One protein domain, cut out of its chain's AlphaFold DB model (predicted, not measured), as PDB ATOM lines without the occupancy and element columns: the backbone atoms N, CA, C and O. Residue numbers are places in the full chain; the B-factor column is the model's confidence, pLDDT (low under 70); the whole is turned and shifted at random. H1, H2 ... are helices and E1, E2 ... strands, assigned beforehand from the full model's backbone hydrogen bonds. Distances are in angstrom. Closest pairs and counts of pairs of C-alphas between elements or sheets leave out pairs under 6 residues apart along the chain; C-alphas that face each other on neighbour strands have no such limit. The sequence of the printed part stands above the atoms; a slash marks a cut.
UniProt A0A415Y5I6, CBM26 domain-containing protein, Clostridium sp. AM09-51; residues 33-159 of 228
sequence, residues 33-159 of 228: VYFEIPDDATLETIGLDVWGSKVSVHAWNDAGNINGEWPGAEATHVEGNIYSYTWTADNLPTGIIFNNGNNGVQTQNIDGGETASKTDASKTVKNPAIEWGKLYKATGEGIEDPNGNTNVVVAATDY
ATOM      1  N   VAL A  33      55.292 -19.996  96.357       97.06
ATOM      2  CA  VAL A  33      56.357 -20.027  97.365       97.06
ATOM      3  C   VAL A  33      56.769 -18.604  97.715       97.06
ATOM      4  O   VAL A  33      56.667 -17.702  96.881       97.06
ATOM      5  N   TYR A  34      57.276 -18.416  98.931       97.56
ATOM      6  CA  TYR A  34      57.853 -17.156  99.389       97.56
ATOM      7  C   TYR A  34      59.317 -17.365  99.780       97.56
ATOM      8  O   TYR A  34      59.682 -18.430 100.270       97.56
ATOM      9  N   PHE A  35      60.159 -16.353  99.603       98.50
ATOM     10  CA  PHE A  35      61.571 -16.374  99.994       98.50
ATOM     11  C   PHE A  35      61.954 -15.058 100.660       98.50
ATOM     12  O   PHE A  35      61.634 -13.989 100.139       98.50
ATOM     13  N   GLU A  36      62.632 -15.137 101.802       98.06
ATOM     14  CA  GLU A  36      63.205 -13.979 102.486       98.06
ATOM     15  C   GLU A  36      64.686 -13.861 102.125       98.06
ATOM     16  O   GLU A  36      65.467 -14.767 102.423       98.06
ATOM     17  N   ILE A  37      65.074 -12.740 101.506       98.06
ATOM     18  CA  ILE A  37      66.484 -12.445 101.236       98.06
ATOM     19  C   ILE A  37      67.251 -12.414 102.572       98.06
ATOM     20  O   ILE A  37      66.888 -11.604 103.438       98.06
ATOM     21  N   PRO A  38      68.302 -13.245 102.743       97.50
ATOM     22  CA  PRO A  38      69.126 -13.243 103.948       97.50
ATOM     23  C   PRO A  38      69.843 -11.903 104.116       97.50
ATOM     24  O   PRO A  38      70.203 -11.262 103.130       97.50
ATOM     25  N   ASP A  39      70.070 -11.485 105.357       96.56
ATOM     26  CA  ASP A  39      70.850 -10.282 105.635       96.56
ATOM     27  C   ASP A  39      72.343 -10.472 105.310       96.56
ATOM     28  O   ASP A  39      72.872 -11.588 105.310       96.56
ATOM     29  N   ASP A  40      73.033  -9.358 105.070       96.56
ATOM     30  CA  ASP A  40      74.432  -9.354 104.635       96.56
ATOM     31  C   ASP A  40      75.385 -10.022 105.648       96.56
ATOM     32  O   ASP A  40      76.380 -10.613 105.238       96.56
ATOM     33  N   ALA A  41      75.080 -10.002 106.955       96.81
ATOM     34  CA  ALA A  41      75.918 -10.642 107.976       96.81
ATOM     35  C   ALA A  41      75.697 -12.166 108.036       96.81
ATOM     36  O   ALA A  41      76.646 -12.925 108.256       96.81
ATOM     37  N   THR A  42      74.471 -12.633 107.779       97.06
ATOM     38  CA  THR A  42      74.184 -14.053 107.521       97.06
ATOM     39  C   THR A  42      74.951 -14.554 106.290       97.06
ATOM     40  O   THR A  42      75.521 -15.643 106.329       97.06
ATOM     41  N   LEU A  43      75.032 -13.758 105.216       97.12
ATOM     42  CA  LEU A  43      75.780 -14.111 104.001       97.12
ATOM     43  C   LEU A  43      77.303 -14.086 104.224       97.12
ATOM     44  O   LEU A  43      77.977 -15.055 103.872       97.12
ATOM     45  N   GLU A  44      77.836 -13.059 104.897       96.19
ATOM     46  CA  GLU A  44      79.256 -12.974 105.277       96.19
ATOM     47  C   GLU A  44      79.684 -14.182 106.129       96.19
ATOM     48  O   GLU A  44      80.737 -14.775 105.885       96.19
ATOM     49  N   THR A  45      78.834 -14.617 107.068       96.88
ATOM     50  CA  THR A  45      79.066 -15.808 107.914       96.88
ATOM     51  C   THR A  45      79.200 -17.098 107.095       96.88
ATOM     52  O   THR A  45      79.955 -17.996 107.472       96.88
ATOM     53  N   ILE A  46      78.505 -17.184 105.958       95.44
ATOM     54  CA  ILE A  46      78.554 -18.318 105.023       95.44
ATOM     55  C   ILE A  46      79.731 -18.182 104.025       95.44
ATOM     56  O   ILE A  46      80.079 -19.139 103.330       95.44
ATOM     57  N   GLY A  47      80.397 -17.023 103.971       94.75
ATOM     58  CA  GLY A  47      81.446 -16.719 102.993       94.75
ATOM     59  C   GLY A  47      80.899 -16.303 101.624       94.75
ATOM     60  O   GLY A  47      81.548 -16.545 100.606       94.75
ATOM     61  N   LEU A  48      79.701 -15.712 101.598       95.31
ATOM     62  CA  LEU A  48      79.020 -15.206 100.409       95.31
ATOM     63  C   LEU A  48      79.004 -13.672 100.373       95.31
ATOM     64  O   LEU A  48      79.110 -13.007 101.401       95.31
ATOM     65  N   ASP A  49      78.873 -13.124  99.165       92.25
ATOM     66  CA  ASP A  49      78.644 -11.693  98.931       92.25
ATOM     67  C   ASP A  49      77.163 -11.333  99.177       92.25
ATOM     68  O   ASP A  49      76.315 -12.208  99.368       92.25
ATOM     69  N   VAL A  50      76.836 -10.042  99.155       93.75
ATOM     70  CA  VAL A  50      75.474  -9.538  99.366       93.75
ATOM     71  C   VAL A  50      74.507 -10.029  98.281       93.75
ATOM     72  O   VAL A  50      74.820 -10.050  97.087       93.75
ATOM     73  N   TRP A  51      73.280 -10.382  98.669       96.19
ATOM     74  CA  TRP A  51      72.267 -10.847  97.710       96.19
ATOM     75  C   TRP A  51      71.775  -9.712  96.795       96.19
ATOM     76  O   TRP A  51      71.497  -9.926  95.613       96.19
ATOM     77  N   GLY A  52      71.686  -8.485  97.318       91.88
ATOM     78  CA  GLY A  52      71.107  -7.341  96.611       91.88
ATOM     79  C   GLY A  52      69.584  -7.446  96.444       91.88
ATOM     80  O   GLY A  52      68.919  -8.227  97.115       91.88
ATOM     81  N   SER A  53      69.001  -6.632  95.558       88.12
ATOM     82  CA  SER A  53      67.534  -6.498  95.418       88.12
ATOM     83  C   SER A  53      66.908  -7.330  94.291       88.12
ATOM     84  O   SER A  53      65.738  -7.133  93.975       88.12
ATOM     85  N   LYS A  54      67.668  -8.223  93.643       94.75
ATOM     86  CA  LYS A  54      67.138  -9.117  92.605       94.75
ATOM     87  C   LYS A  54      66.898 -10.507  93.184       94.75
ATOM     88  O   LYS A  54      67.795 -11.104  93.767       94.75
ATOM     89  N   VAL A  55      65.704 -11.043  92.947       98.12
ATOM     90  CA  VAL A  55      65.393 -12.460  93.152       98.12
ATOM     91  C   VAL A  55      64.892 -13.034  91.835       98.12
ATOM     92  O   VAL A  55      64.071 -12.441  91.133       98.12
ATOM     93  N   SER A  56      65.410 -14.194  91.475       97.94
ATOM     94  CA  SER A  56      64.939 -15.033  90.383       97.94
ATOM     95  C   SER A  56      64.776 -16.455  90.902       97.94
ATOM     96  O   SER A  56      65.461 -16.867  91.838       97.94
ATOM     97  N   VAL A  57      63.832 -17.184  90.322       98.25
ATOM     98  CA  VAL A  57      63.575 -18.585  90.639       98.25
ATOM     99  C   VAL A  57      63.895 -19.389  89.397       98.25
ATOM    100  O   VAL A  57      63.230 -19.227  88.375       98.25
ATOM    101  N   HIS A  58      64.883 -20.271  89.483       97.88
ATOM    102  CA  HIS A  58      65.068 -21.313  88.481       97.88
ATOM    103  C   HIS A  58      64.281 -22.549  88.915       97.88
ATOM    104  O   HIS A  58      64.330 -22.926  90.086       97.88
ATOM    105  N   ALA A  59      63.525 -23.144  87.994       98.25
ATOM    106  CA  ALA A  59      62.589 -24.218  88.298       98.25
ATOM    107  C   ALA A  59      62.593 -25.296  87.211       98.25
ATOM    108  O   ALA A  59      62.586 -24.987  86.015       98.25
ATOM    109  N   TRP A  60      62.535 -26.558  87.635       98.44
ATOM    110  CA  TRP A  60      62.550 -27.720  86.750       98.44
ATOM    111  C   TRP A  60      61.556 -28.800  87.190       98.44
ATOM    112  O   TRP A  60      61.131 -28.857  88.347       98.44
ATOM    113  N   ASN A  61      61.206 -29.683  86.257       97.31
ATOM    114  CA  ASN A  61      60.591 -30.980  86.533       97.31
ATOM    115  C   ASN A  61      61.177 -32.058  85.599       97.31
ATOM    116  O   ASN A  61      62.179 -31.817  84.925       97.31
ATOM    117  N   ASP A  62      60.571 -33.247  85.544       95.62
ATOM    118  CA  ASP A  62      61.063 -34.377  84.735       95.62
ATOM    119  C   ASP A  62      61.119 -34.094  83.215       95.62
ATOM    120  O   ASP A  62      61.775 -34.828  82.474       95.62
ATOM    121  N   ALA A  63      60.457 -33.033  82.732       95.00
ATOM    122  CA  ALA A  63      60.535 -32.568  81.345       95.00
ATOM    123  C   ALA A  63      61.659 -31.536  81.093       95.00
ATOM    124  O   ALA A  63      61.893 -31.166  79.940       95.00
ATOM    125  N   GLY A  64      62.363 -31.085  82.139       96.44
ATOM    126  CA  GLY A  64      63.433 -30.086  82.081       96.44
ATOM    127  C   GLY A  64      63.055 -28.747  82.726       96.44
ATOM    128  O   GLY A  64      62.264 -28.693  83.668       96.44
ATOM    129  N   ASN A  65      63.650 -27.662  82.229       97.62
ATOM    130  CA  ASN A  65      63.474 -26.302  82.751       97.62
ATOM    131  C   ASN A  65      62.073 -25.761  82.417       97.62
ATOM    132  O   ASN A  65      61.705 -25.683  81.243       97.62
ATOM    133  N   ILE A  66      61.299 -25.350  83.427       95.88
ATOM    134  CA  ILE A  66      59.875 -25.004  83.249       95.88
ATOM    135  C   ILE A  66      59.567 -23.504  83.219       95.88
ATOM    136  O   ILE A  66      58.518 -23.116  82.708       95.88
ATOM    137  N   ASN A  67      60.464 -22.656  83.730       95.12
ATOM    138  CA  ASN A  67      60.324 -21.194  83.697       95.12
ATOM    139  C   ASN A  67      61.510 -20.486  83.014       95.12
ATOM    140  O   ASN A  67      61.787 -19.316  83.275       95.12
ATOM    141  N   GLY A  68      62.170 -21.200  82.097       94.50
ATOM    142  CA  GLY A  68      63.308 -20.725  81.314       94.50
ATOM    143  C   GLY A  68      64.660 -21.240  81.813       94.50
ATOM    144  O   GLY A  68      64.787 -21.795  82.905       94.50
ATOM    145  N   GLU A  69      65.679 -21.045  80.978       96.19
ATOM    146  CA  GLU A  69      67.076 -21.323  81.323       96.19
ATOM    147  C   GLU A  69      67.544 -20.479  82.515       96.19
ATOM    148  O   GLU A  69      66.999 -19.408  82.783       96.19
ATOM    149  N   TRP A  70      68.592 -20.940  83.203       95.56
ATOM    150  CA  TRP A  70      69.243 -20.205  84.292       95.56
ATOM    151  C   TRP A  70      69.500 -18.724  83.924       95.56
ATOM    152  O   TRP A  70      70.089 -18.465  82.868       95.56
ATOM    153  N   PRO A  71      69.109 -17.735  84.760       96.44
ATOM    154  CA  PRO A  71      68.684 -17.830  86.168       96.44
ATOM    155  C   PRO A  71      67.197 -18.154  86.423       96.44
ATOM    156  O   PRO A  71      66.749 -18.077  87.568       96.44
ATOM    157  N   GLY A  72      66.429 -18.498  85.387       96.88
ATOM    158  CA  GLY A  72      64.975 -18.645  85.455       96.88
ATOM    159  C   GLY A  72      64.243 -17.300  85.399       96.88
ATOM    160  O   GLY A  72      64.747 -16.319  84.848       96.88
ATOM    161  N   ALA A  73      63.036 -17.259  85.962       96.69
ATOM    162  CA  ALA A  73      62.154 -16.094  85.922       96.69
ATOM    163  C   ALA A  73      62.283 -15.215  87.180       96.69
ATOM    164  O   ALA A  73      62.584 -15.704  88.268       96.69
ATOM    165  N   GLU A  74      62.048 -13.907  87.049       97.38
ATOM    166  CA  GLU A  74      62.128 -12.960  88.173       97.38
ATOM    167  C   GLU A  74      60.964 -13.148  89.162       97.38
ATOM    168  O   GLU A  74      59.828 -13.408  88.764       97.38
ATOM    169  N   ALA A  75      61.251 -13.026  90.459       97.38
ATOM    170  CA  ALA A  75      60.257 -13.145  91.523       97.38
ATOM    171  C   ALA A  75      59.568 -11.800  91.810       97.38
ATOM    172  O   ALA A  75      60.155 -10.729  91.653       97.38
ATOM    173  N   THR A  76      58.325 -11.852  92.285       96.62
ATOM    174  CA  THR A  76      57.550 -10.662  92.658       96.62
ATOM    175  C   THR A  76      57.962 -10.189  94.048       96.62
ATOM    176  O   THR A  76      57.998 -10.987  94.978       96.62
ATOM    177  N   HIS A  77      58.258  -8.900  94.226       96.81
ATOM    178  CA  HIS A  77      58.469  -8.332  95.564       96.81
ATOM    179  C   HIS A  77      57.142  -8.241  96.328       96.81
ATOM    180  O   HIS A  77      56.136  -7.821  95.754       96.81
ATOM    181  N   VAL A  78      57.135  -8.629  97.607       94.75
ATOM    182  CA  VAL A  78      55.925  -8.656  98.446       94.75
ATOM    183  C   VAL A  78      55.990  -7.586  99.535       94.75
ATOM    184  O   VAL A  78      55.171  -6.672  99.552       94.75
ATOM    185  N   GLU A  79      56.955  -7.692 100.449       93.81
ATOM    186  CA  GLU A  79      57.158  -6.747 101.554       93.81
ATOM    187  C   GLU A  79      58.563  -6.907 102.147       93.81
ATOM    188  O   GLU A  79      59.069  -8.023 102.233       93.81
ATOM    189  N   GLY A  80      59.207  -5.819 102.585       94.44
ATOM    190  CA  GLY A  80      60.544  -5.889 103.193       94.44
ATOM    191  C   GLY A  80      61.548  -6.648 102.312       94.44
ATOM    192  O   GLY A  80      61.756  -6.270 101.161       94.44
ATOM    193  N   ASN A  81      62.109  -7.739 102.839       95.81
ATOM    194  CA  ASN A  81      63.028  -8.641 102.132       95.81
ATOM    195  C   ASN A  81      62.329  -9.856 101.480       95.81
ATOM    196  O   ASN A  81      63.012 -10.741 100.970       95.81
ATOM    197  N   ILE A  82      60.994  -9.938 101.516       97.00
ATOM    198  CA  ILE A  82      60.218 -11.103 101.074       97.00
ATOM    199  C   ILE A  82      59.759 -10.945  99.620       97.00
ATOM    200  O   ILE A  82      59.173  -9.931  99.230       97.00
ATOM    201  N   TYR A  83      59.995 -11.998  98.842       97.81
ATOM    202  CA  TYR A  83      59.600 -12.154  97.444       97.81
ATOM    203  C   TYR A  83      58.746 -13.416  97.283       97.81
ATOM    204  O   TYR A  83      58.825 -14.324  98.110       97.81
ATOM    205  N   SER A  84      57.945 -13.495  96.224       96.94
ATOM    206  CA  SER A  84      57.129 -14.664  95.890       96.94
ATOM    207  C   SER A  84      57.253 -15.079  94.428       96.94
ATOM    208  O   SER A  84      57.588 -14.281  93.548       96.94
ATOM    209  N   TYR A  85      56.950 -16.346  94.164       96.38
ATOM    210  CA  TYR A  85      56.760 -16.861  92.813       96.38
ATOM    211  C   TYR A  85      55.587 -17.842  92.793       96.38
ATOM    212  O   TYR A  85      55.460 -18.658  93.708       96.38
ATOM    213  N   THR A  86      54.751 -17.762  91.756       95.00
ATOM    214  CA  THR A  86      53.529 -18.562  91.596       95.00
ATOM    215  C   THR A  86      53.556 -19.308  90.261       95.00
ATOM    216  O   THR A  86      53.787 -18.697  89.217       95.00
ATOM    217  N   TRP A  87      53.293 -20.617  90.283       93.75
ATOM    218  CA  TRP A  87      53.105 -21.445  89.083       93.75
ATOM    219  C   TRP A  87      51.623 -21.654  88.765       93.75
ATOM    220  O   TRP A  87      50.746 -21.503  89.616       93.75
ATOM    221  N   THR A  88      51.342 -22.048  87.525       88.62
ATOM    222  CA  THR A  88      50.030 -22.551  87.108       88.62
ATOM    223  C   THR A  88      49.958 -24.073  87.276       88.62
ATOM    224  O   THR A  88      50.968 -24.774  87.184       88.62
ATOM    225  N   ALA A  89      48.753 -24.594  87.535       85.50
ATOM    226  CA  ALA A  89      48.505 -25.997  87.900       85.50
ATOM    227  C   ALA A  89      49.006 -27.042  86.882       85.50
ATOM    228  O   ALA A  89      49.181 -28.211  87.217       85.50
ATOM    229  N   ASP A  90      49.175 -26.631  85.627       85.69
ATOM    230  CA  ASP A  90      49.535 -27.456  84.478       85.69
ATOM    231  C   ASP A  90      51.046 -27.673  84.309       85.69
ATOM    232  O   ASP A  90      51.441 -28.575  83.571       85.69
ATOM    233  N   ASN A  91      51.893 -26.891  84.991       86.56
ATOM    234  CA  ASN A  91      53.348 -26.981  84.860       86.56
ATOM    235  C   ASN A  91      54.068 -26.698  86.192       86.56
ATOM    236  O   ASN A  91      54.721 -25.668  86.370       86.56
ATOM    237  N   LEU A  92      53.914 -27.620  87.146       95.06
ATOM    238  CA  LEU A  92      54.514 -27.517  88.477       95.06
ATOM    239  C   LEU A  92      55.973 -28.026  88.500       95.06
ATOM    240  O   LEU A  92      56.292 -28.999  87.805       95.06
ATOM    241  N   PRO A  93      56.856 -27.410  89.309       97.75
ATOM    242  CA  PRO A  93      58.213 -27.900  89.544       97.75
ATOM    243  C   PRO A  93      58.244 -29.168  90.406       97.75
ATOM    244  O   PRO A  93      57.396 -29.360  91.278       97.75
ATOM    245  N   THR A  94      59.290 -29.979  90.227       98.00
ATOM    246  CA  THR A  94      59.753 -30.944  91.241       98.00
ATOM    247  C   THR A  94      60.979 -30.439  92.005       98.00
ATOM    248  O   THR A  94      61.238 -30.922  93.104       98.00
ATOM    249  N   GLY A  95      61.686 -29.428  91.483       98.44
ATOM    250  CA  GLY A  95      62.739 -28.714  92.203       98.44
ATOM    251  C   GLY A  95      62.855 -27.244  91.792       98.44
ATOM    252  O   GLY A  95      62.557 -26.884  90.648       98.44
ATOM    253  N   ILE A  96      63.265 -26.391  92.740       98.62
ATOM    254  CA  ILE A  96      63.547 -24.961  92.514       98.62
ATOM    255  C   ILE A  96      64.832 -24.496  93.219       98.62
ATOM    256  O   ILE A  96      65.262 -25.089  94.209       98.62
ATOM    257  N   ILE A  97      65.412 -23.394  92.732       98.06
ATOM    258  CA  ILE A  97      66.500 -22.628  93.367       98.06
ATOM    259  C   ILE A  97      66.145 -21.136  93.309       98.06
ATOM    260  O   ILE A  97      65.896 -20.605  92.223       98.06
ATOM    261  N   PHE A  98      66.187 -20.442  94.450       98.56
ATOM    262  CA  PHE A  98      66.192 -18.975  94.469       98.56
ATOM    263  C   PHE A  98      67.620 -18.474  94.245       98.56
ATOM    264  O   PHE A  98      68.564 -19.018  94.814       98.56
ATOM    265  N   ASN A  99      67.791 -17.440  93.425       97.94
ATOM    266  CA  ASN A  99      69.092 -16.846  93.113       97.94
ATOM    267  C   ASN A  99      68.979 -15.339  92.820       97.94
ATOM    268  O   ASN A  99      67.873 -14.835  92.614       97.94
ATOM    269  N   ASN A 100      70.100 -14.615  92.781       96.62
ATOM    270  CA  ASN A 100      70.132 -13.198  92.378       96.62
ATOM    271  C   ASN A 100      70.582 -12.955  90.918       96.62
ATOM    272  O   ASN A 100      70.508 -11.822  90.434       96.62
ATOM    273  N   GLY A 101      70.986 -14.001  90.188       91.19
ATOM    274  CA  GLY A 101      71.319 -13.950  88.764       91.19
ATOM    275  C   GLY A 101      72.632 -14.645  88.386       91.19
ATOM    276  O   GLY A 101      73.098 -15.581  89.034       91.19
ATOM    277  N   ASN A 102      73.220 -14.196  87.273       76.88
ATOM    278  CA  ASN A 102      74.401 -14.781  86.632       76.88
ATOM    279  C   ASN A 102      75.604 -14.938  87.586       76.88
ATOM    280  O   ASN A 102      76.299 -13.964  87.866       76.88
ATOM    281  N   ASN A 103      75.888 -16.180  87.995       73.94
ATOM    282  CA  ASN A 103      77.008 -16.575  88.861       73.94
ATOM    283  C   ASN A 103      77.063 -15.826  90.211       73.94
ATOM    284  O   ASN A 103      78.151 -15.614  90.746       73.94
ATOM    285  N   GLY A 104      75.910 -15.398  90.729       87.31
ATOM    286  CA  GLY A 104      75.802 -14.755  92.035       87.31
ATOM    287  C   GLY A 104      75.381 -15.720  93.147       87.31
ATOM    288  O   GLY A 104      75.698 -16.907  93.117       87.31
ATOM    289  N   VAL A 105      74.670 -15.193  94.143       95.88
ATOM    290  CA  VAL A 105      74.218 -15.941  95.323       95.88
ATOM    291  C   VAL A 105      72.974 -16.763  94.986       95.88
ATOM    292  O   VAL A 105      72.074 -16.288  94.287       95.88
ATOM    293  N   GLN A 106      72.913 -17.992  95.504       97.31
ATOM    294  CA  GLN A 106      71.798 -18.918  95.312       97.31
ATOM    295  C   GLN A 106      71.531 -19.775  96.558       97.31
ATOM    296  O   GLN A 106      72.413 -19.969  97.399       97.31
ATOM    297  N   THR A 107      70.317 -20.311  96.678       98.00
ATOM    298  CA  THR A 107      69.989 -21.342  97.671       98.00
ATOM    299  C   THR A 107      70.517 -22.709  97.250       98.00
ATOM    300  O   THR A 107      70.827 -22.947  96.083       98.00
ATOM    301  N   GLN A 108      70.555 -23.653  98.191       97.19
ATOM    302  CA  GLN A 108      70.518 -25.076  97.849       97.19
ATOM    303  C   GLN A 108      69.234 -25.414  97.068       97.19
ATOM    304  O   GLN A 108      68.280 -24.623  97.051       97.19
ATOM    305  N   ASN A 109      69.182 -26.601  96.463       97.56
ATOM    306  CA  ASN A 109      67.950 -27.105  95.863       97.56
ATOM    307  C   ASN A 109      66.817 -27.169  96.900       97.56
ATOM    308  O   ASN A 109      67.009 -27.598  98.040       97.56
ATOM    309  N   ILE A 110      65.612 -26.827  96.459       98.56
ATOM    310  CA  ILE A 110      64.356 -27.066  97.166       98.56
ATOM    311  C   ILE A 110      63.601 -28.108  96.333       98.56
ATOM    312  O   ILE A 110      62.842 -27.766  95.430       98.56
ATOM    313  N   ASP A 111      63.910 -29.382  96.574       97.88
ATOM    314  CA  ASP A 111      63.435 -30.548  95.808       97.88
ATOM    315  C   ASP A 111      63.096 -31.771  96.692       97.88
ATOM    316  O   ASP A 111      62.723 -32.833  96.196       97.88
ATOM    317  N   GLY A 112      63.238 -31.660  98.019       97.44
ATOM    318  CA  GLY A 112      63.060 -32.775  98.958       97.44
ATOM    319  C   GLY A 112      64.137 -33.871  98.878       97.44
ATOM    320  O   GLY A 112      64.013 -34.898  99.554       97.44
ATOM    321  N   GLY A 113      65.188 -33.677  98.077       96.00
ATOM    322  CA  GLY A 113      66.348 -34.552  97.908       96.00
ATOM    323  C   GLY A 113      67.435 -34.342  98.969       96.00
ATOM    324  O   GLY A 113      67.145 -34.080 100.140       96.00
ATOM    325  N   GLU A 114      68.698 -34.504  98.582       94.50
ATOM    326  CA  GLU A 114      69.873 -34.252  99.427       94.50
ATOM    327  C   GLU A 114      70.997 -33.614  98.605       94.50
ATOM    328  O   GLU A 114      71.277 -34.052  97.490       94.50
ATOM    329  N   THR A 115      71.671 -32.613  99.174       92.44
ATOM    330  CA  THR A 115      72.863 -31.985  98.586       92.44
ATOM    331  C   THR A 115      74.111 -32.520  99.285       92.44
ATOM    332  O   THR A 115      74.302 -32.292 100.479       92.44
ATOM    333  N   ALA A 116      74.972 -33.235  98.559       91.94
ATOM    334  CA  ALA A 116      76.260 -33.705  99.074       91.94
ATOM    335  C   ALA A 116      77.339 -32.617  98.955       91.94
ATOM    336  O   ALA A 116      77.450 -31.972  97.910       91.94
ATOM    337  N   SER A 117      78.165 -32.448  99.991       91.69
ATOM    338  CA  SER A 117      79.281 -31.502  99.942       91.69
ATOM    339  C   SER A 117      80.396 -31.979  99.009       91.69
ATOM    340  O   SER A 117      80.858 -33.118  99.094       91.69
ATOM    341  N   LYS A 118      80.908 -31.074  98.176       92.12
ATOM    342  CA  LYS A 118      82.053 -31.329  97.289       92.12
ATOM    343  C   LYS A 118      83.376 -31.566  98.020       92.12
ATOM    344  O   LYS A 118      84.214 -32.314  97.519       92.12
ATOM    345  N   THR A 119      83.581 -30.956  99.188       89.44
ATOM    346  CA  THR A 119      84.810 -31.156  99.983       89.44
ATOM    347  C   THR A 119      84.764 -32.417 100.842       89.44
ATOM    348  O   THR A 119      85.813 -32.932 101.228       89.44
ATOM    349  N   ASP A 120      83.567 -32.936 101.125       88.31
ATOM    350  CA  ASP A 120      83.349 -34.127 101.941       88.31
ATOM    351  C   ASP A 120      82.008 -34.782 101.581       88.31
ATOM    352  O   ASP A 120      80.966 -34.459 102.150       88.31
ATOM    353  N   ALA A 121      82.042 -35.747 100.660       86.12
ATOM    354  CA  ALA A 121      80.849 -36.451 100.193       86.12
ATOM    355  C   ALA A 121      80.153 -37.315 101.272       86.12
ATOM    356  O   ALA A 121      79.110 -37.899 100.989       86.12
ATOM    357  N   SER A 122      80.700 -37.412 102.494       89.69
ATOM    358  CA  SER A 122      79.995 -38.010 103.639       89.69
ATOM    359  C   SER A 122      79.057 -37.027 104.354       89.69
ATOM    360  O   SER A 122      78.205 -37.452 105.133       89.69
ATOM    361  N   LYS A 123      79.175 -35.724 104.067       88.94
ATOM    362  CA  LYS A 123      78.255 -34.680 104.526       88.94
ATOM    363  C   LYS A 123      77.185 -34.436 103.466       88.94
ATOM    364  O   LYS A 123      77.449 -33.767 102.464       88.94
ATOM    365  N   THR A 124      75.978 -34.941 103.703       91.69
ATOM    366  CA  THR A 124      74.777 -34.508 102.980       91.69
ATOM    367  C   THR A 124      73.969 -33.531 103.828       91.69
ATOM    368  O   THR A 124      73.872 -33.668 105.047       91.69
ATOM    369  N   VAL A 125      73.397 -32.520 103.175       94.25
ATOM    370  CA  VAL A 125      72.374 -31.637 103.740       94.25
ATOM    371  C   VAL A 125      71.028 -32.068 103.173       94.25
ATOM    372  O   VAL A 125      70.911 -32.355 101.979       94.25
ATOM    373  N   LYS A 126      70.003 -32.136 104.029       95.31
ATOM    374  CA  LYS A 126      68.648 -32.469 103.591       95.31
ATOM    375  C   LYS A 126      68.025 -31.260 102.898       95.31
ATOM    376  O   LYS A 126      67.815 -30.227 103.530       95.31
ATOM    377  N   ASN A 127      67.685 -31.413 101.622       97.12
ATOM    378  CA  ASN A 127      66.977 -30.374 100.883       97.12
ATOM    379  C   ASN A 127      65.525 -30.313 101.393       97.12
ATOM    380  O   ASN A 127      64.898 -31.372 101.545       97.12
ATOM    381  N   PRO A 128      64.958 -29.123 101.655       97.50
ATOM    382  CA  PRO A 128      63.537 -29.001 101.953       97.50
ATOM    383  C   PRO A 128      62.709 -29.381 100.719       97.50
ATOM    384  O   PRO A 128      63.151 -29.218  99.580       97.50
ATOM    385  N   ALA A 129      61.496 -29.883 100.941       97.56
ATOM    386  CA  ALA A 129      60.530 -30.097  99.868       97.56
ATOM    387  C   ALA A 129      59.940 -28.761  99.387       97.56
ATOM    388  O   ALA A 129      60.004 -27.751 100.095       97.56
ATOM    389  N   ILE A 130      59.327 -28.768  98.199       97.31
ATOM    390  CA  ILE A 130      58.458 -27.674  97.754       97.31
ATOM    391  C   ILE A 130      57.142 -27.763  98.537       97.31
ATOM    392  O   ILE A 130      56.421 -28.756  98.444       97.31
ATOM    393  N   GLU A 131      56.834 -26.721  99.303       95.06
ATOM    394  CA  GLU A 131      55.619 -26.596 100.102       95.06
ATOM    395  C   GLU A 131      54.913 -25.276  99.768       95.06
ATOM    396  O   GLU A 131      55.447 -24.183  99.977       95.06
ATOM    397  N   TRP A 132      53.690 -25.372  99.246       94.75
ATOM    398  CA  TRP A 132      52.903 -24.206  98.850       94.75
ATOM    399  C   TRP A 132      52.472 -23.378 100.067       94.75
ATOM    400  O   TRP A 132      52.093 -23.913 101.109       94.75
ATOM    401  N   GLY A 133      52.553 -22.054  99.941       93.19
ATOM    402  CA  GLY A 133      52.262 -21.112 101.021       93.19
ATOM    403  C   GLY A 133      53.353 -20.992 102.094       93.19
ATOM    404  O   GLY A 133      53.125 -20.306 103.088       93.19
ATOM    405  N   LYS A 134      54.527 -21.621 101.935       95.12
ATOM    406  CA  LYS A 134      55.648 -21.481 102.883       95.12
ATOM    407  C   LYS A 134      56.621 -20.366 102.503       95.12
ATOM    408  O   LYS A 134      56.800 -20.042 101.329       95.12
ATOM    409  N   LEU A 135      57.281 -19.826 103.527       97.19
ATOM    410  CA  LEU A 135      58.427 -18.928 103.428       97.19
ATOM    411  C   LEU A 135      59.723 -19.719 103.616       97.19
ATOM    412  O   LEU A 135      59.953 -20.298 104.679       97.19
ATOM    413  N   TYR A 136      60.585 -19.707 102.606       98.44
ATOM    414  CA  TYR A 136      61.945 -20.223 102.691       98.44
ATOM    415  C   TYR A 136      62.865 -19.157 103.284       98.44
ATOM    416  O   TYR A 136      62.951 -18.040 102.768       98.44
ATOM    417  N   LYS A 137      63.550 -19.513 104.374       98.12
ATOM    418  CA  LYS A 137      64.510 -18.657 105.086       98.12
ATOM    419  C   LYS A 137      65.860 -19.352 105.197       98.12
ATOM    420  O   LYS A 137      65.896 -20.571 105.358       98.12
ATOM    421  N   ALA A 138      66.951 -18.589 105.164       97.75
ATOM    422  CA  ALA A 138      68.285 -19.119 105.451       97.75
ATOM    423  C   ALA A 138      68.394 -19.653 106.888       97.75
ATOM    424  O   ALA A 138      67.820 -19.077 107.813       97.75
ATOM    425  N   THR A 139      69.160 -20.729 107.077       97.00
ATOM    426  CA  THR A 139      69.466 -21.292 108.408       97.00
ATOM    427  C   THR A 139      70.693 -20.655 109.068       97.00
ATOM    428  O   THR A 139      70.936 -20.888 110.249       97.00
ATOM    429  N   GLY A 140      71.468 -19.863 108.316       96.00
ATOM    430  CA  GLY A 140      72.817 -19.426 108.696       96.00
ATOM    431  C   GLY A 140      73.926 -20.393 108.261       96.00
ATOM    432  O   GLY A 140      75.095 -20.141 108.539       96.00
ATOM    433  N   GLU A 141      73.582 -21.480 107.568       95.31
ATOM    434  CA  GLU A 141      74.530 -22.463 107.039       95.31
ATOM    435  C   GLU A 141      74.656 -22.358 105.509       95.31
ATOM    436  O   GLU A 141      73.756 -21.884 104.810       95.31
ATOM    437  N   GLY A 142      75.776 -22.849 104.977       94.69
ATOM    438  CA  GLY A 142      76.002 -22.993 103.541       94.69
ATOM    439  C   GLY A 142      76.618 -24.341 103.193       94.69
ATOM    440  O   GLY A 142      77.288 -24.966 104.017       94.69
ATOM    441  N   ILE A 143      76.402 -24.782 101.956       94.69
ATOM    442  CA  ILE A 143      76.872 -26.070 101.442       94.69
ATOM    443  C   ILE A 143      77.582 -25.873 100.096       94.69
ATOM    444  O   ILE A 143      76.987 -25.356  99.156       94.69
ATOM    445  N   GLU A 144      78.860 -26.261  99.992       94.12
ATOM    446  CA  GLU A 144      79.566 -26.263  98.700       94.12
ATOM    447  C   GLU A 144      79.069 -27.437  97.846       94.12
ATOM    448  O   GLU A 144      79.330 -28.601  98.175       94.12
ATOM    449  N   ASP A 145      78.355 -27.130  96.764       89.31
ATOM    450  CA  ASP A 145      77.790 -28.115  95.842       89.31
ATOM    451  C   ASP A 145      78.859 -28.800  94.960       89.31
ATOM    452  O   ASP A 145      79.990 -28.315  94.862       89.31
ATOM    453  N   PRO A 146      78.533 -29.913  94.266       87.00
ATOM    454  CA  PRO A 146      79.471 -30.626  93.390       87.00
ATOM    455  C   PRO A 146      80.116 -29.803  92.261       87.00
ATOM    456  O   PRO A 146      81.117 -30.251  91.699       87.00
ATOM    457  N   ASN A 147      79.600 -28.614  91.933       86.94
ATOM    458  CA  ASN A 147      80.211 -27.698  90.967       86.94
ATOM    459  C   ASN A 147      81.237 -26.774  91.651       86.94
ATOM    460  O   ASN A 147      82.269 -26.433  91.068       86.94
ATOM    461  N   GLY A 148      81.006 -26.423  92.917       87.06
ATOM    462  CA  GLY A 148      81.822 -25.506  93.711       87.06
ATOM    463  C   GLY A 148      81.130 -24.219  94.121       87.06
ATOM    464  O   GLY A 148      81.825 -23.286  94.515       87.06
ATOM    465  N   ASN A 149      79.806 -24.147  94.008       90.12
ATOM    466  CA  ASN A 149      79.052 -22.999  94.489       90.12
ATOM    467  C   ASN A 149      78.742 -23.209  95.976       90.12
ATOM    468  O   ASN A 149      78.205 -24.255  96.348       90.12
ATOM    469  N   THR A 150      79.057 -22.231  96.827       94.75
ATOM    470  CA  THR A 150      78.527 -22.202  98.195       94.75
ATOM    471  C   THR A 150      77.063 -21.786  98.123       94.75
ATOM    472  O   THR A 150      76.748 -20.649  97.788       94.75
ATOM    473  N   ASN A 151      76.166 -22.712  98.435       96.12
ATOM    474  CA  ASN A 151      74.729 -22.511  98.323       96.12
ATOM    475  C   ASN A 151      74.126 -22.265  99.710       96.12
ATOM    476  O   ASN A 151      74.456 -22.976 100.661       96.12
ATOM    477  N   VAL A 152      73.236 -21.277  99.834       97.75
ATOM    478  CA  VAL A 152      72.572 -20.938 101.104       97.75
ATOM    479  C   VAL A 152      71.634 -22.076 101.513       97.75
ATOM    480  O   VAL A 152      70.703 -22.417 100.774       97.75
ATOM    481  N   VAL A 153      71.850 -22.652 102.696       97.88
ATOM    482  CA  VAL A 153      70.947 -23.658 103.269       97.88
ATOM    483  C   VAL A 153      69.679 -22.949 103.738       97.88
ATOM    484  O   VAL A 153      69.736 -21.955 104.463       97.88
ATOM    485  N   VAL A 154      68.522 -23.450 103.301       98.56
ATOM    486  CA  VAL A 154      67.210 -22.860 103.598       98.56
ATOM    487  C   VAL A 154      66.237 -23.882 104.168       98.56
ATOM    488  O   VAL A 154      66.263 -25.054 103.792       98.56
ATOM    489  N   ALA A 155      65.345 -23.412 105.039       97.81
ATOM    490  CA  ALA A 155      64.253 -24.179 105.626       97.81
ATOM    491  C   ALA A 155      62.895 -23.527 105.316       97.81
ATOM    492  O   ALA A 155      62.786 -22.300 105.262       97.81
ATOM    493  N   ALA A 156      61.865 -24.355 105.130       96.81
ATOM    494  CA  ALA A 156      60.483 -23.908 104.980       96.81
ATOM    495  C   ALA A 156      59.886 -23.511 106.342       96.81
ATOM    496  O   ALA A 156      60.078 -24.198 107.346       96.81
ATOM    497  N   THR A 157      59.144 -22.406 106.372       95.50
ATOM    498  CA  THR A 157      58.464 -21.867 107.558       95.50
ATOM    499  C   THR A 157      57.064 -21.370 107.194       95.50
ATOM    500  O   THR A 157      56.782 -21.095 106.026       95.50
ATOM    501  N   ASP A 158      56.157 -21.272 108.169       92.56
ATOM    502  CA  ASP A 158      54.796 -20.781 107.924       92.56
ATOM    503  C   ASP A 158      54.797 -19.295 107.537       92.56
ATOM    504  O   ASP A 158      55.235 -18.440 108.309       92.56
ATOM    505  N   TYR A 159      54.265 -18.977 106.354       84.62
ATOM    506  CA  TYR A 159      54.046 -17.598 105.933       84.62
ATOM    507  C   TYR A 159      52.601 -17.182 106.208       84.62
ATOM    508  O   TYR A 159      51.671 -17.802 105.698       84.62
TER     509      TYR A 159
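AT A GLANCE: This is residues 33 to 159 of the 228 residues of the protein "CBM26 domain-containing protein" of Clostridium sp. AM09-51 (UniProt A0A415Y5I6). A strongly twisted, curled sheet of five strands has a separate two-strand ribbon, E2 and E5, only partly face to face with its strands E4 and E1, as a loose, incomplete sandwich. The one helix, H1, packs over E8 of the sheet, and a small hairpin, E6 and E7, sits near Ile 143, past the bend of E8. The printed part has 127 residues, in the order E1 H1 E2 E3 E4 E5 E6 E7 E8 E9; the large sheet, mixed, runs E3 E4 E1 E8 E9, and E2 with E5 and E6 with E7 are antiparallel pairs. The class is mostly strand, with under half of the residues, 58, in named elements. The whole is compact and rounded, with a radius of gyration of the C-alphas of 13.6 A and spans of 39 by 33 by 29 A.

HOW THE PARTS SIT: E1, residues 33 to 36, is an inner strand, parallel to E8, residues 134 to 144, with N 136 and O 34 2.8 A apart. On the other side of E1 is E4, residues 82 to 87, antiparallel, with N 35 and O 83 2.9 A apart. H1, residues 40 to 46, is on the sheet at a height of 9.1 A, over E8 and along it at 3 degrees on the local plane; the closest C-alphas are those of Ile 46 and Gly 142, 5.5 A apart. Every O i to N i+4 pair of H1 is within hydrogen-bond range. E2, residues 56 to 61, is antiparallel to E5, residues 95 to 99, with N 58 and O 97 2.9 A apart. The closest C-alphas of E2 and E4, Val 57 and Tyr 85, are 7.4 A apart. E3, residues 76 to 79, an edge strand, forms a hairpin with E4, with N 84 and O 76 2.8 A apart. E6, residues 114 to 116, and E7, residues 124 to 126, form a hairpin, with N 115 and O 125 2.9 A apart. E8 bends by 81 degrees at residue 140 and forms a hairpin with E9, residues 150 to 158, the other edge strand; N 135 and O 157 are 2.8 A apart. E5 and E9 are near each other.

IN THESE COORDINATES: E1 begins at C-alpha 33, (56.357, -20.027, 97.365). H1, 9.9 A long, begins at C-alpha 40, (74.432, -9.354, 104.635). E2 is 17.0 A long, E4 17.4 A, E8 24.7 A and E9 25.7 A. E9 ends at C-alpha 158, (54.796, -20.781, 107.924).

THE WHOLE: The C-alphas of Thr 45 and Asp 90 are farthest apart, 39.5 A. The printed part has no cut. The links E2 to E3 and E5 to E6 are long. No printed residue is under 70 in pLDDT.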